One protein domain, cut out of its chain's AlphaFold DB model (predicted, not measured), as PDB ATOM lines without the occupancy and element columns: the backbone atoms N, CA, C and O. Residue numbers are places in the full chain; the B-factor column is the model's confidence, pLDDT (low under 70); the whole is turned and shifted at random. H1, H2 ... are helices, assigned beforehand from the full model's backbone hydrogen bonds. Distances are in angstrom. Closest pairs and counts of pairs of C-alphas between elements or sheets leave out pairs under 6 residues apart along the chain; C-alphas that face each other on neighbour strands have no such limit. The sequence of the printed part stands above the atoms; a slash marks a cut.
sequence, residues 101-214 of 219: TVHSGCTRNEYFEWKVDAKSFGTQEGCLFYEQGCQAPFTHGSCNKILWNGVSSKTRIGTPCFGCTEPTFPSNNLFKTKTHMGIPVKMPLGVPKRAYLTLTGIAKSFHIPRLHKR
ATOM      1  N   THR A 101     132.303 174.036 251.717       97.31
ATOM      2  CA  THR A 101     131.118 174.446 250.965       97.31
ATOM      3  C   THR A 101     130.896 175.954 251.070       97.31
ATOM      4  O   THR A 101     131.231 176.565 252.082       97.31
ATOM      5  N   VAL A 102     130.240 176.555 250.080       97.62
ATOM      6  CA  VAL A 102     129.821 177.966 250.085       97.62
ATOM      7  C   VAL A 102     128.875 178.256 251.252       97.62
ATOM      8  O   VAL A 102     128.778 179.391 251.707       97.62
ATOM      9  N   HIS A 103     128.175 177.246 251.770       97.62
ATOM     10  CA  HIS A 103     127.386 177.381 252.994       97.62
ATOM     11  C   HIS A 103     128.257 177.709 254.222       97.62
ATOM     12  O   HIS A 103     127.818 178.411 255.130       97.62
ATOM     13  N   SER A 104     129.523 177.287 254.223       94.62
ATOM     14  CA  SER A 104     130.492 177.652 255.256       94.62
ATOM     15  C   SER A 104     130.805 179.152 255.174       94.62
ATOM     16  O   SER A 104     131.383 179.621 254.195       94.62
ATOM     17  N   GLY A 105     130.427 179.910 256.205       93.81
ATOM     18  CA  GLY A 105     130.540 181.377 256.241       93.81
ATOM     19  C   GLY A 105     129.298 182.122 255.739       93.81
ATOM     20  O   GLY A 105     129.304 183.349 255.673       93.81
ATOM     21  N   CYS A 106     128.224 181.416 255.369       96.81
ATOM     22  CA  CYS A 106     126.967 182.066 255.017       96.81
ATOM     23  C   CYS A 106     126.379 182.775 256.246       96.81
ATOM     24  O   CYS A 106     126.158 182.159 257.287       96.81
ATOM     25  N   THR A 107     126.054 184.059 256.104       95.44
ATOM     26  CA  THR A 107     125.431 184.859 257.174       95.44
ATOM     27  C   THR A 107     124.027 184.377 257.537       95.44
ATOM     28  O   THR A 107     123.512 184.724 258.592       95.44
ATOM     29  N   ARG A 108     123.414 183.538 256.692       96.25
ATOM     30  CA  ARG A 108     122.083 182.951 256.905       96.25
ATOM     31  C   ARG A 108     122.113 181.575 257.576       96.25
ATOM     32  O   ARG A 108     121.128 180.843 257.492       96.25
ATOM     33  N   ASN A 109     123.238 181.179 258.176       95.75
ATOM     34  CA  ASN A 109     123.373 179.850 258.782       95.75
ATOM     35  C   ASN A 109     122.366 179.606 259.901       95.75
ATOM     36  O   ASN A 109     121.801 178.520 259.975       95.75
ATOM     37  N   GLU A 110     122.067 180.623 260.700       95.69
ATOM     38  CA  GLU A 110     121.075 180.494 261.761       95.69
ATOM     39  C   GLU A 110     119.663 180.241 261.204       95.69
ATOM     40  O   GLU A 110     118.974 179.322 261.639       95.69
ATOM     41  N   TYR A 111     119.249 180.974 260.164       96.88
ATOM     42  CA  TYR A 111     117.980 180.703 259.479       96.88
ATOM     43  C   TYR A 111     117.945 179.290 258.872       96.88
ATOM     44  O   TYR A 111     116.910 178.621 258.887       96.88
ATOM     45  N   PHE A 112     119.081 178.812 258.346       96.00
ATOM     46  CA  PHE A 112     119.208 177.446 257.840       96.00
ATOM     47  C   PHE A 112     119.040 176.397 258.950       96.00
ATOM     48  O   PHE A 112     118.357 175.391 258.739       96.00
ATOM     49  N   GLU A 113     119.640 176.615 260.116       94.88
ATOM     50  CA  GLU A 113     119.547 175.728 261.275       94.88
ATOM     51  C   GLU A 113     118.094 175.591 261.737       94.88
ATOM     52  O   GLU A 113     117.551 174.481 261.723       94.88
ATOM     53  N   TRP A 114     117.433 176.726 261.973       96.00
ATOM     54  CA  TRP A 114     116.068 176.821 262.506       96.00
ATOM     55  C   TRP A 114     114.947 176.675 261.471       96.00
ATOM     56  O   TRP A 114     113.777 176.850 261.791       96.00
ATOM     57  N   LYS A 115     115.279 176.316 260.225       94.00
ATOM     58  CA  LYS A 115     114.304 176.066 259.142       94.00
ATOM     59  C   LYS A 115     113.398 177.266 258.844       94.00
ATOM     60  O   LYS A 115     112.255 177.085 258.429       94.00
ATOM     61  N   VAL A 116     113.926 178.475 259.023       94.94
ATOM     62  CA  VAL A 116     113.226 179.719 258.701       94.94
ATOM     63  C   VAL A 116     113.613 180.136 257.290       94.94
ATOM     64  O   VAL A 116     114.776 180.441 257.032       94.94
ATOM     65  N   ASP A 117     112.660 180.124 256.363       93.75
ATOM     66  CA  ASP A 117     112.924 180.445 254.959       93.75
ATOM     67  C   ASP A 117     112.683 181.925 254.638       93.75
ATOM     68  O   ASP A 117     111.931 182.626 255.320       93.75
ATOM     69  N   ALA A 118     113.360 182.405 253.601       94.44
ATOM     70  CA  ALA A 118     113.156 183.731 253.049       94.44
ATOM     71  C   ALA A 118     111.838 183.766 252.275       94.44
ATOM     72  O   ALA A 118     111.585 182.932 251.405       94.44
ATOM     73  N   LYS A 119     111.019 184.781 252.556       90.25
ATOM     74  CA  LYS A 119     109.703 184.956 251.921       90.25
ATOM     75  C   LYS A 119     109.800 185.402 250.457       90.25
ATOM     76  O   LYS A 119     108.871 185.185 249.686       90.25
ATOM     77  N   SER A 120     110.904 186.041 250.081       91.88
ATOM     78  CA  SER A 120     111.155 186.552 248.734       91.88
ATOM     79  C   SER A 120     112.654 186.733 248.482       91.88
ATOM     80  O   SER A 120     113.459 186.820 249.416       91.88
ATOM     81  N   PHE A 121     113.037 186.800 247.205       94.31
ATOM     82  CA  PHE A 121     114.391 187.179 246.799       94.31
ATOM     83  C   PHE A 121     114.720 188.620 247.218       94.31
ATOM     84  O   PHE A 121     113.829 189.443 247.405       94.31
ATOM     85  N   GLY A 122     116.010 188.930 247.353       93.50
ATOM     86  CA  GLY A 122     116.490 190.279 247.685       93.50
ATOM     87  C   GLY A 122     116.422 190.657 249.171       93.50
ATOM     88  O   GLY A 122     117.139 191.556 249.596       93.50
ATOM     89  N   THR A 123     115.638 189.939 249.977       91.12
ATOM     90  CA  THR A 123     115.588 190.113 251.442       91.12
ATOM     91  C   THR A 123     116.909 189.714 252.085       91.12
ATOM     92  O   THR A 123     117.607 188.858 251.541       91.12
ATOM     93  N   GLN A 124     117.273 190.293 253.231       89.50
ATOM     94  CA  GLN A 124     118.479 189.900 253.978       89.50
ATOM     95  C   GLN A 124     118.215 188.694 254.894       89.50
ATOM     96  O   GLN A 124     119.129 187.928 255.208       89.50
ATOM     97  N   GLU A 125     116.955 188.507 255.267       93.88
ATOM     98  CA  GLU A 125     116.455 187.552 256.241       93.88
ATOM     99  C   GLU A 125     116.084 186.216 255.599       93.88
ATOM    100  O   GLU A 125     115.827 186.106 254.398       93.88
ATOM    101  N   GLY A 126     116.028 185.182 256.436       95.88
ATOM    102  CA  GLY A 126     115.576 183.859 256.033       95.88
ATOM    103  C   GLY A 126     116.597 183.089 255.200       95.88
ATOM    104  O   GLY A 126     117.513 183.625 254.569       95.88
ATOM    105  N   CYS A 127     116.457 181.772 255.212       96.69
ATOM    106  CA  CYS A 127     117.255 180.882 254.393       96.69
ATOM    107  C   CYS A 127     116.805 180.947 252.924       96.69
ATOM    108  O   CYS A 127     115.665 181.261 252.632       96.69
ATOM    109  N   LEU A 128     117.695 180.643 251.981       96.94
ATOM    110  CA  LEU A 128     117.337 180.524 250.555       96.94
ATOM    111  C   LEU A 128     117.316 179.056 250.095       96.94
ATOM    112  O   LEU A 128     117.213 178.763 248.906       96.94
ATOM    113  N   PHE A 129     117.530 178.120 251.019       95.69
ATOM    114  CA  PHE A 129     117.704 176.705 250.708       95.69
ATOM    115  C   PHE A 129     116.384 175.949 250.609       95.69
ATOM    116  O   PHE A 129     116.306 175.022 249.806       95.69
ATOM    117  N   TYR A 130     115.369 176.279 251.409       93.62
ATOM    118  CA  TYR A 130     114.200 175.407 251.529       93.62
ATOM    119  C   TYR A 130     113.208 175.595 250.394       93.62
ATOM    120  O   TYR A 130     112.696 174.590 249.905       93.62
ATOM    121  N   GLU A 131     113.007 176.829 249.929       93.31
ATOM    122  CA  GLU A 131     112.120 177.109 248.796       93.31
ATOM    123  C   GLU A 131     112.870 177.717 247.611       93.31
ATOM    124  O   GLU A 131     112.606 177.331 246.474       93.31
ATOM    125  N   GLN A 132     113.861 178.581 247.856       95.19
ATOM    126  CA  GLN A 132     114.469 179.442 246.826       95.19
ATOM    127  C   GLN A 132     115.609 178.798 246.005       95.19
ATOM    128  O   GLN A 132     116.283 179.477 245.232       95.19
ATOM    129  N   GLY A 133     115.859 177.492 246.141       94.56
ATOM    130  CA  GLY A 133     116.767 176.746 245.253       94.56
ATOM    131  C   GLY A 133     118.262 176.833 245.574       94.56
ATOM    132  O   GLY A 133     119.076 176.309 244.806       94.56
ATOM    133  N   CYS A 134     118.665 177.452 246.689       96.56
ATOM    134  CA  CYS A 134     120.080 177.678 247.003       96.56
ATOM    135  C   CYS A 134     120.911 176.386 247.025       96.56
ATOM    136  O   CYS A 134     120.665 175.473 247.805       96.56
ATOM    137  N   GLN A 135     121.970 176.345 246.218       96.44
ATOM    138  CA  GLN A 135     122.884 175.208 246.108       96.44
ATOM    139  C   GLN A 135     124.085 175.290 247.062       96.44
ATOM    140  O   GLN A 135     124.958 174.427 247.020       96.44
ATOM    141  N   ALA A 136     124.174 176.311 247.923       96.94
ATOM    142  CA  ALA A 136     125.353 176.549 248.763       96.94
ATOM    143  C   ALA A 136     125.787 175.327 249.606       96.94
ATOM    144  O   ALA A 136     126.994 175.100 249.691       96.94
ATOM    145  N   PRO A 137     124.870 174.500 250.160       96.31
ATOM    146  CA  PRO A 137     125.248 173.282 250.891       96.31
ATOM    147  C   PRO A 137     125.810 172.146 250.019       96.31
ATOM    148  O   PRO A 137     126.292 171.149 250.554       96.31
ATOM    149  N   PHE A 138     125.744 172.282 248.692       95.62
ATOM    150  CA  PHE A 138     126.263 171.333 247.700       95.62
ATOM    151  C   PHE A 138     127.472 171.853 246.924       95.62
ATOM    152  O   PHE A 138     128.018 171.143 246.088       95.62
ATOM    153  N   THR A 139     127.851 173.107 247.150       97.38
ATOM    154  CA  THR A 139     128.787 173.829 246.289       97.38
ATOM    155  C   THR A 139     130.076 174.069 247.033       97.38
ATOM    156  O   THR A 139     130.033 174.708 248.077       97.38
ATOM    157  N   HIS A 140     131.209 173.639 246.497       97.81
ATOM    158  CA  HIS A 140     132.526 173.905 247.059       97.81
ATOM    159  C   HIS A 140     133.031 175.281 246.632       97.81
ATOM    160  O   HIS A 140     132.962 175.647 245.458       97.81
ATOM    161  N   GLY A 141     133.554 176.050 247.579       97.12
ATOM    162  CA  GLY A 141     134.132 177.362 247.319       97.12
ATOM    163  C   GLY A 141     134.061 178.289 248.524       97.12
ATOM    164  O   GLY A 141     133.263 178.105 249.441       97.12
ATOM    165  N   SER A 142     134.879 179.336 248.493       96.69
ATOM    166  CA  SER A 142     135.059 180.267 249.608       96.69
ATOM    167  C   SER A 142     134.277 181.580 249.473       96.69
ATOM    168  O   SER A 142     134.511 182.503 250.247       96.69
ATOM    169  N   CYS A 143     133.305 181.675 248.551       96.62
ATOM    170  CA  CYS A 143     132.584 182.919 248.221       96.62
ATOM    171  C   CYS A 143     131.981 183.654 249.429       96.62
ATOM    172  O   CYS A 143     131.855 184.871 249.399       96.62
ATOM    173  N   ASN A 144     131.562 182.925 250.467       96.88
ATOM    174  CA  ASN A 144     130.995 183.508 251.686       96.88
ATOM    175  C   ASN A 144     132.031 183.796 252.783       96.88
ATOM    176  O   ASN A 144     131.707 184.498 253.738       96.88
ATOM    177  N   LYS A 145     133.257 183.286 252.638       95.44
ATOM    178  CA  LYS A 145     134.379 183.555 253.541       95.44
ATOM    179  C   LYS A 145     135.171 184.789 253.106       95.44
ATOM    180  O   LYS A 145     135.430 185.639 253.942       95.44
ATOM    181  N   ILE A 146     135.529 184.873 251.822       95.56
ATOM    182  CA  ILE A 146     136.375 185.961 251.291       95.56
ATOM    183  C   ILE A 146     135.572 187.119 250.692       95.56
ATOM    184  O   ILE A 146     136.028 188.253 250.712       95.56
ATOM    185  N   LEU A 147     134.339 186.839 250.248       96.75
ATOM    186  CA  LEU A 147     133.441 187.783 249.575       96.75
ATOM    187  C   LEU A 147     133.964 188.283 248.224       96.75
ATOM    188  O   LEU A 147     135.154 188.345 247.959       96.75
ATOM    189  N   TRP A 148     133.036 188.678 247.360       96.75
ATOM    190  CA  TRP A 148     133.347 189.375 246.122       96.75
ATOM    191  C   TRP A 148     133.711 190.821 246.430       96.75
ATOM    192  O   TRP A 148     132.935 191.545 247.063       96.75
ATOM    193  N   ASN A 149     134.895 191.222 245.964       95.00
ATOM    194  CA  ASN A 149     135.482 192.546 246.178       95.00
ATOM    195  C   ASN A 149     135.630 192.910 247.668       95.00
ATOM    196  O   ASN A 149     135.630 194.087 248.006       95.00
ATOM    197  N   GLY A 150     135.669 191.916 248.566       94.94
ATOM    198  CA  GLY A 150     135.648 192.135 250.016       94.94
ATOM    199  C   GLY A 150     134.328 192.695 250.568       94.94
ATOM    200  O   GLY A 150     134.259 193.020 251.749       94.94
ATOM    201  N   VAL A 151     133.274 192.807 249.748       95.88
ATOM    202  CA  VAL A 151     132.019 193.481 250.128       95.88
ATOM    203  C   VAL A 151     130.869 192.499 250.321       95.88
ATOM    204  O   VAL A 151     130.183 192.536 251.340       95.88
ATOM    205  N   SER A 152     130.597 191.630 249.340       96.06
ATOM    206  CA  SER A 152     129.338 190.873 249.336       96.06
ATOM    207  C   SER A 152     129.416 189.505 248.659       96.06
ATOM    208  O   SER A 152     130.431 189.089 248.120       96.06
ATOM    209  N   SER A 153     128.317 188.764 248.701       96.81
ATOM    210  CA  SER A 153     128.123 187.491 248.014       96.81
ATOM    211  C   SER A 153     126.650 187.353 247.630       96.81
ATOM    212  O   SER A 153     125.796 188.056 248.168       96.81
ATOM    213  N   LYS A 154     126.317 186.411 246.735       96.31
ATOM    214  CA  LYS A 154     124.925 186.193 246.297       96.31
ATOM    215  C   LYS A 154     123.956 186.047 247.471       96.31
ATOM    216  O   LYS A 154     122.947 186.743 247.537       96.31
ATOM    217  N   THR A 155     124.299 185.192 248.434       96.12
ATOM    218  CA  THR A 155     123.429 184.925 249.582       96.12
ATOM    219  C   THR A 155     123.309 186.124 250.515       96.12
ATOM    220  O   THR A 155     122.300 186.236 251.197       96.12
ATOM    221  N   ARG A 156     124.274 187.050 250.556       95.25
ATOM    222  CA  ARG A 156     124.139 188.272 251.368       95.25
ATOM    223  C   ARG A 156     123.060 189.209 250.825       95.25
ATOM    224  O   ARG A 156     122.357 189.818 251.615       95.25
ATOM    225  N   ILE A 157     122.869 189.235 249.506       94.62
ATOM    226  CA  ILE A 157     121.895 190.104 248.821       94.62
ATOM    227  C   ILE A 157     120.600 189.377 248.426       94.62
ATOM    228  O   ILE A 157     119.917 189.770 247.488       94.62
ATOM    229  N   GLY A 158     120.266 188.268 249.095       95.31
ATOM    230  CA  GLY A 158     118.992 187.578 248.851       95.31
ATOM    231  C   GLY A 158     118.929 186.789 247.550       95.31
ATOM    232  O   GLY A 158     117.835 186.473 247.090       95.31
ATOM    233  N   THR A 159     120.077 186.451 246.953       96.50
ATOM    234  CA  THR A 159     120.153 185.597 245.761       96.50
ATOM    235  C   THR A 159     120.726 184.221 246.117       96.50
ATOM    236  O   THR A 159     121.784 184.129 246.751       96.50
ATOM    237  N   PRO A 160     120.074 183.114 245.719       96.81
ATOM    238  CA  PRO A 160     120.577 181.773 245.993       96.81
ATOM    239  C   PRO A 160     121.941 181.524 245.330       96.81
ATOM    240  O   PRO A 160     122.271 182.047 244.263       96.81
ATOM    241  N   CYS A 161     122.758 180.673 245.953       96.94
ATOM    242  CA  CYS A 161     123.919 180.113 245.268       96.94
ATOM    243  C   CYS A 161     123.437 179.197 244.136       96.94
ATOM    244  O   CYS A 161     122.581 178.348 244.360       96.94
ATOM    245  N   PHE A 162     124.027 179.325 242.948       96.38
ATOM    246  CA  PHE A 162     123.670 178.504 241.784       96.38
ATOM    247  C   PHE A 162     124.566 177.278 241.594       96.38
ATOM    248  O   PHE A 162     124.398 176.547 240.629       96.38
ATOM    249  N   GLY A 163     125.549 177.071 242.471       96.19
ATOM    250  CA  GLY A 163     126.479 175.954 242.339       96.19
ATOM    251  C   GLY A 163     127.495 176.100 241.220       96.19
ATOM    252  O   GLY A 163     128.012 175.105 240.736       96.19
ATOM    253  N   CYS A 164     127.818 177.333 240.820       96.25
ATOM    254  CA  CYS A 164     128.611 177.593 239.619       96.25
ATOM    255  C   CYS A 164     130.047 177.061 239.631       96.25
ATOM    256  O   CYS A 164     130.707 177.180 238.612       96.25
ATOM    257  N   THR A 165     130.543 176.515 240.740       96.62
ATOM    258  CA  THR A 165     131.872 175.894 240.874       96.62
ATOM    259  C   THR A 165     131.832 174.363 240.804       96.62
ATOM    260  O   THR A 165     132.880 173.720 240.902       96.62
ATOM    261  N   GLU A 166     130.644 173.776 240.644       94.69
ATOM    262  CA  GLU A 166     130.434 172.331 240.583       94.69
ATOM    263  C   GLU A 166     130.247 171.835 239.142       94.69
ATOM    264  O   GLU A 166     129.731 172.578 238.302       94.69
ATOM    265  N   PRO A 167     130.584 170.562 238.854       91.38
ATOM    266  CA  PRO A 167     130.365 169.961 237.536       91.38
ATOM    267  C   PRO A 167     128.889 169.920 237.123       91.38
ATOM    268  O   PRO A 167     128.570 169.904 235.943       91.38
ATOM    269  N   THR A 168     127.975 169.910 238.096       88.19
ATOM    270  CA  THR A 168     126.526 169.858 237.857       88.19
ATOM    271  C   THR A 168     125.924 171.203 237.445       88.19
ATOM    272  O   THR A 168     124.705 171.300 237.319       88.19
ATOM    273  N   PHE A 169     126.727 172.264 237.329       90.81
ATOM    274  CA  PHE A 169     126.252 173.580 236.919       90.81
ATOM    275  C   PHE A 169     126.225 173.729 235.389       90.81
ATOM    276  O   PHE A 169     127.245 173.472 234.750       90.81
ATOM    277  N   PRO A 170     125.128 174.263 234.815       87.81
ATOM    278  CA  PRO A 170     123.910 174.726 235.485       87.81
ATOM    279  C   PRO A 170     122.974 173.573 235.865       87.81
ATOM    280  O   PRO A 170     122.725 172.665 235.078       87.81
ATOM    281  N   SER A 171     122.401 173.636 237.069       82.56
ATOM    282  CA  SER A 171     121.360 172.693 237.476       82.56
ATOM    283  C   SER A 171     119.980 173.162 237.013       82.56
ATOM    284  O   SER A 171     119.701 174.360 236.993       82.56
ATOM    285  N   ASN A 172     119.072 172.225 236.745       81.69
ATOM    286  CA  ASN A 172     117.670 172.551 236.480       81.69
ATOM    287  C   ASN A 172     117.005 173.196 237.711       81.69
ATOM    288  O   ASN A 172     117.289 172.804 238.842       81.69
ATOM    289  N   ASN A 173     116.073 174.129 237.484       83.50
ATOM    290  CA  ASN A 173     115.278 174.805 238.525       83.50
ATOM    291  C   ASN A 173     116.108 175.579 239.574       83.50
ATOM    292  O   ASN A 173     115.897 175.430 240.773       83.50
ATOM    293  N   LEU A 174     117.023 176.450 239.130       85.50
ATOM    294  CA  LEU A 174     117.928 177.229 240.000       85.50
ATOM    295  C   LEU A 174     117.248 178.073 241.092       85.50
ATOM    296  O   LEU A 174     117.880 178.380 242.098       85.50
ATOM    297  N   PHE A 175     115.988 178.451 240.886       92.94
ATOM    298  CA  PHE A 175     115.232 179.341 241.770       92.94
ATOM    299  C   PHE A 175     114.178 178.611 242.605       92.94
ATOM    300  O   PHE A 175     113.364 179.259 243.255       92.94
ATOM    301  N   LYS A 176     114.145 177.271 242.566       93.19
ATOM    302  CA  LYS A 176     113.182 176.495 243.346       93.19
ATOM    303  C   LYS A 176     113.776 175.203 243.876       93.19
ATOM    304  O   LYS A 176     114.256 174.358 243.122       93.19
ATOM    305  N   THR A 177     113.661 174.997 245.178       93.06
ATOM    306  CA  THR A 177     114.046 173.733 245.801       93.06
ATOM    307  C   THR A 177     112.963 172.694 245.563       93.06
ATOM    308  O   THR A 177     111.785 172.897 245.854       93.06
ATOM    309  N   LYS A 178     113.355 171.532 245.035       91.81
ATOM    310  CA  LYS A 178     112.443 170.394 244.933       91.81
ATOM    311  C   LYS A 178     112.205 169.826 246.331       91.81
ATOM    312  O   LYS A 178     113.161 169.428 247.002       91.81
ATOM    313  N   THR A 179     110.941 169.721 246.727       89.25
ATOM    314  CA  THR A 179     110.531 169.196 248.035       89.25
ATOM    315  C   THR A 179     109.501 168.074 247.910       89.25
ATOM    316  O   THR A 179     108.679 168.086 246.995       89.25
ATOM    317  N   HIS A 180     109.485 167.157 248.875       86.31
ATOM    318  CA  HIS A 180     108.377 166.234 249.131       86.31
ATOM    319  C   HIS A 180     107.803 166.539 250.517       86.31
ATOM    320  O   HIS A 180     108.537 166.473 251.498       86.31
ATOM    321  N   MET A 181     106.520 166.912 250.592       82.44
ATOM    322  CA  MET A 181     105.854 167.319 251.845       82.44
ATOM    323  C   MET A 181     106.643 168.386 252.637       82.44
ATOM    324  O   MET A 181     106.851 168.263 253.840       82.44
ATOM    325  N   GLY A 182     107.159 169.412 251.946       78.88
ATOM    326  CA  GLY A 182     107.933 170.496 252.571       78.88
ATOM    327  C   GLY A 182     109.344 170.109 253.043       78.88
ATOM    328  O   GLY A 182     110.000 170.893 253.728       78.88
ATOM    329  N   ILE A 183     109.827 168.914 252.688       85.44
ATOM    330  CA  ILE A 183     111.190 168.449 252.967       85.44
ATOM    331  C   ILE A 183     111.997 168.441 251.660       85.44
ATOM    332  O   ILE A 183     111.529 167.859 250.678       85.44
ATOM    333  N   PRO A 184     113.213 169.018 251.622       90.06
ATOM    334  CA  PRO A 184     114.074 168.971 250.441       90.06
ATOM    335  C   PRO A 184     114.336 167.536 249.966       90.06
ATOM    336  O   PRO A 184     114.575 166.635 250.765       90.06
ATOM    337  N   VAL A 185     114.321 167.305 248.651       90.12
ATOM    338  CA  VAL A 185     114.614 165.972 248.091       90.12
ATOM    339  C   VAL A 185     116.087 165.601 248.269       90.12
ATOM    340  O   VAL A 185     116.407 164.442 248.535       90.12
ATOM    341  N   LYS A 186     116.982 166.585 248.135       90.56
ATOM    342  CA  LYS A 186     118.430 166.423 248.302       90.56
ATOM    343  C   LYS A 186     118.860 166.958 249.666       90.56
ATOM    344  O   LYS A 186     118.507 168.078 250.027       90.56
ATOM    345  N   MET A 187     119.624 166.154 250.401       93.00
ATOM    346  CA  MET A 187     120.188 166.518 251.704       93.00
ATOM    347  C   MET A 187     121.584 167.104 251.525       93.00
ATOM    348  O   MET A 187     122.302 166.569 250.679       93.00
ATOM    349  N   PRO A 188     121.978 168.130 252.307       93.50
ATOM    350  CA  PRO A 188     123.325 168.702 252.272       93.50
ATOM    351  C   PRO A 188     124.438 167.647 252.238       93.50
ATOM    352  O   PRO A 188     124.277 166.551 252.780       93.50
ATOM    353  N   LEU A 189     125.572 167.981 251.612       93.12
ATOM    354  CA  LEU A 189     126.683 167.040 251.441       93.12
ATOM    355  C   LEU A 189     127.118 166.432 252.779       93.12
ATOM    356  O   LEU A 189     127.321 167.142 253.759       93.12
ATOM    357  N   GLY A 190     127.248 165.104 252.806       91.56
ATOM    358  CA  GLY A 190     127.662 164.358 253.995       91.56
ATOM    359  C   GLY A 190     126.593 164.206 255.083       91.56
ATOM    360  O   GLY A 190     126.872 163.563 256.091       91.56
ATOM    361  N   VAL A 191     125.375 164.739 254.906       92.56
ATOM    362  CA  VAL A 191     124.314 164.659 255.922       92.56
ATOM    363  C   VAL A 191     123.352 163.493 255.643       92.56
ATOM    364  O   VAL A 191     122.663 163.491 254.616       92.56
ATOM    365  N   PRO A 192     123.223 162.510 256.558       94.06
ATOM    366  CA  PRO A 192     122.276 161.411 256.398       94.06
ATOM    367  C   PRO A 192     120.821 161.888 256.436       94.06
ATOM    368  O   PRO A 192     120.414 162.620 257.339       94.06
ATOM    369  N   LYS A 193     119.993 161.386 255.511       91.69
ATOM    370  CA  LYS A 193     118.575 161.773 255.394       91.69
ATOM    371  C   LYS A 193     117.787 161.593 256.694       91.69
ATOM    372  O   LYS A 193     117.026 162.476 257.066       91.69
ATOM    373  N   ARG A 194     117.968 160.470 257.399       92.06
ATOM    374  CA  ARG A 194     117.251 160.198 258.660       92.06
ATOM    375  C   ARG A 194     117.606 161.216 259.746       92.06
ATOM    376  O   ARG A 194     116.705 161.808 260.322       92.06
ATOM    377  N   ALA A 195     118.898 161.468 259.958       92.88
ATOM    378  CA  ALA A 195     119.364 162.455 260.931       92.88
ATOM    379  C   ALA A 195     118.844 163.863 260.600       92.88
ATOM    380  O   ALA A 195     118.365 164.576 261.478       92.88
ATOM    381  N   TYR A 196     118.861 164.232 259.315       92.06
ATOM    382  CA  TYR A 196     118.334 165.513 258.859       92.06
ATOM    383  C   TYR A 196     116.841 165.685 259.155       92.06
ATOM    384  O   TYR A 196     116.420 166.760 259.581       92.06
ATOM    385  N   LEU A 197     116.034 164.643 258.936       91.50
ATOM    386  CA  LEU A 197     114.601 164.670 259.232       91.50
ATOM    387  C   LEU A 197     114.343 164.875 260.726       91.50
ATOM    388  O   LEU A 197     113.550 165.743 261.080       91.50
ATOM    389  N   THR A 198     115.051 164.138 261.585       93.19
ATOM    390  CA  THR A 198     114.946 164.291 263.043       93.19
ATOM    391  C   THR A 198     115.291 165.716 263.475       93.19
ATOM    392  O   THR A 198     114.497 166.361 264.155       93.19
ATOM    393  N   LEU A 199     116.427 166.246 263.011       92.38
ATOM    394  CA  LEU A 199     116.844 167.620 263.309       92.38
ATOM    395  C   LEU A 199     115.855 168.657 262.774       92.38
ATOM    396  O   LEU A 199     115.603 169.661 263.428       92.38
ATOM    397  N   THR A 200     115.271 168.418 261.601       91.25
ATOM    398  CA  THR A 200     114.257 169.306 261.022       91.25
ATOM    399  C   THR A 200     112.990 169.335 261.871       91.25
ATOM    400  O   THR A 200     112.430 170.411 262.062       91.25
ATOM    401  N   GLY A 201     112.546 168.186 262.392       91.94
ATOM    402  CA  GLY A 201     111.396 168.111 263.294       91.94
ATOM    403  C   GLY A 201     111.624 168.897 264.583       91.94
ATOM    404  O   GLY A 201     110.773 169.692 264.965       91.94
ATOM    405  N   ILE A 202     112.804 168.735 265.191       93.75
ATOM    406  CA  ILE A 202     113.206 169.486 266.387       93.75
ATOM    407  C   ILE A 202     113.286 170.980 266.073       93.75
ATOM    408  O   ILE A 202     112.653 171.780 266.740       93.75
ATOM    409  N   ALA A 203     114.008 171.382 265.029       93.62
ATOM    410  CA  ALA A 203     114.177 172.794 264.695       93.62
ATOM    411  C   ALA A 203     112.835 173.508 264.445       93.62
ATOM    412  O   ALA A 203     112.655 174.637 264.890       93.62
ATOM    413  N   LYS A 204     111.875 172.835 263.795       90.56
ATOM    414  CA  LYS A 204     110.535 173.382 263.533       90.56
ATOM    415  C   LYS A 204     109.619 173.434 264.763       90.56
ATOM    416  O   LYS A 204     108.587 174.094 264.682       90.56
ATOM    417  N   SER A 205     109.945 172.758 265.870       92.81
ATOM    418  CA  SER A 205     109.156 172.867 267.106       92.81
ATOM    419  C   SER A 205     109.466 174.141 267.894       92.81
ATOM    420  O   SER A 205     108.672 174.537 268.746       92.81
ATOM    421  N   PHE A 206     110.587 174.806 267.603       92.75
ATOM    422  CA  PHE A 206     110.932 176.090 268.198       92.75
ATOM    423  C   PHE A 206     110.332 177.244 267.398       92.75
ATOM    424  O   PHE A 206     110.426 177.297 266.173       92.75
ATOM    425  N   HIS A 207     109.777 178.221 268.113       91.31
ATOM    426  CA  HIS A 207     109.428 179.516 267.546       91.31
ATOM    427  C   HIS A 207     110.378 180.579 268.102       91.31
ATOM    428  O   HIS A 207     110.394 180.829 269.305       91.31
ATOM    429  N   ILE A 208     111.186 181.190 267.230       94.56
ATOM    430  CA  ILE A 208     112.207 182.180 267.607       94.56
ATOM    431  C   ILE A 208     111.826 183.531 266.984       94.56
ATOM    432  O   ILE A 208     112.165 183.783 265.826       94.56
ATOM    433  N   PRO A 209     111.145 184.434 267.719       93.12
ATOM    434  CA  PRO A 209     110.529 185.631 267.137       93.12
ATOM    435  C   PRO A 209     111.486 186.523 266.340       93.12
ATOM    436  O   PRO A 209     111.109 187.044 265.293       93.12
ATOM    437  N   ARG A 210     112.744 186.668 266.782       93.19
ATOM    438  CA  ARG A 210     113.753 187.487 266.086       93.19
ATOM    439  C   ARG A 210     114.106 186.990 264.679       93.19
ATOM    440  O   ARG A 210     114.541 187.790 263.869       93.19
ATOM    441  N   LEU A 211     113.903 185.704 264.374       94.44
ATOM    442  CA  LEU A 211     114.160 185.153 263.036       94.44
ATOM    443  C   LEU A 211     112.993 185.383 262.066       94.44
ATOM    444  O   LEU A 211     113.154 185.200 260.864       94.44
ATOM    445  N   HIS A 212     111.825 185.787 262.566       90.75
ATOM    446  CA  HIS A 212     110.629 186.018 261.750       90.75
ATOM    447  C   HIS A 212     110.331 187.502 261.505       90.75
ATOM    448  O   HIS A 212     109.387 187.820 260.778       90.75
ATOM    449  N   LYS A 213     111.125 188.398 262.097       89.38
ATOM    450  CA  LYS A 213     111.043 189.845 261.896       89.38
ATOM    451  C   LYS A 213     111.985 190.283 260.778       89.38
ATOM    452  O   LYS A 213     112.987 189.621 260.510       89.38
ATOM    453  N   ARG A 214     111.643 191.400 260.138       86.62
ATOM    454  CA  ARG A 214     112.547 192.113 259.237       86.62
ATOM    455  C   ARG A 214     113.690 192.714 260.059       86.62
ATOM    456  O   ARG A 214     113.497 193.103 261.207       86.62
TER     457      ARG A 214
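Overview. This is residues 101 to 214 of the 219 residues of a protein of Nitratiruptor sp. YY08-13 (UniProt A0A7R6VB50). Little regular structure: a body mostly of loops, with short H2 and H3 toward one end, H1 nearest the middle, and H4, the longest helix, along the opposite side, followed by H5. The printed part has 114 residues, with five named helices in the order H1 to H5 and no named strand. The class is all helix, though named elements hold only 30 residues. It is compact, with a radius of gyration of the C-alphas of 13.6 A and spans of 39 by 31 by 21 A.

Arrangement. H1, residues 109 to 113, is close to but not clearly touching H4, residues 193 to 205; their closest C-alphas, of Glu 113 and Ala 203, are 7.0 A apart. In H1 and H4 every O i to N i+4 pair is within hydrogen-bond range; H2, residues 143 to 146, H3, residues 154 to 157, and H5, residues 209 to 212, are too short for such a pair. H2 and H3 are close but not clearly touching, as are H1 and H5; the closest C-alphas are Asn 144 and Thr 155, 8.0 A, and Tyr 111 and Leu 211, 6.9 A.

Along the chain. H1 begins at C-alpha 109 (123.373, 179.850, 258.782). H4 is 18.7 A long, and H5 ends at C-alpha 212 (110.629, 186.018, 261.750).

Size, cuts and confidence. The printed part has no cut. The links H1 to H2 and H3 to H4 are long. No printed residue is under 70 in pLDDT.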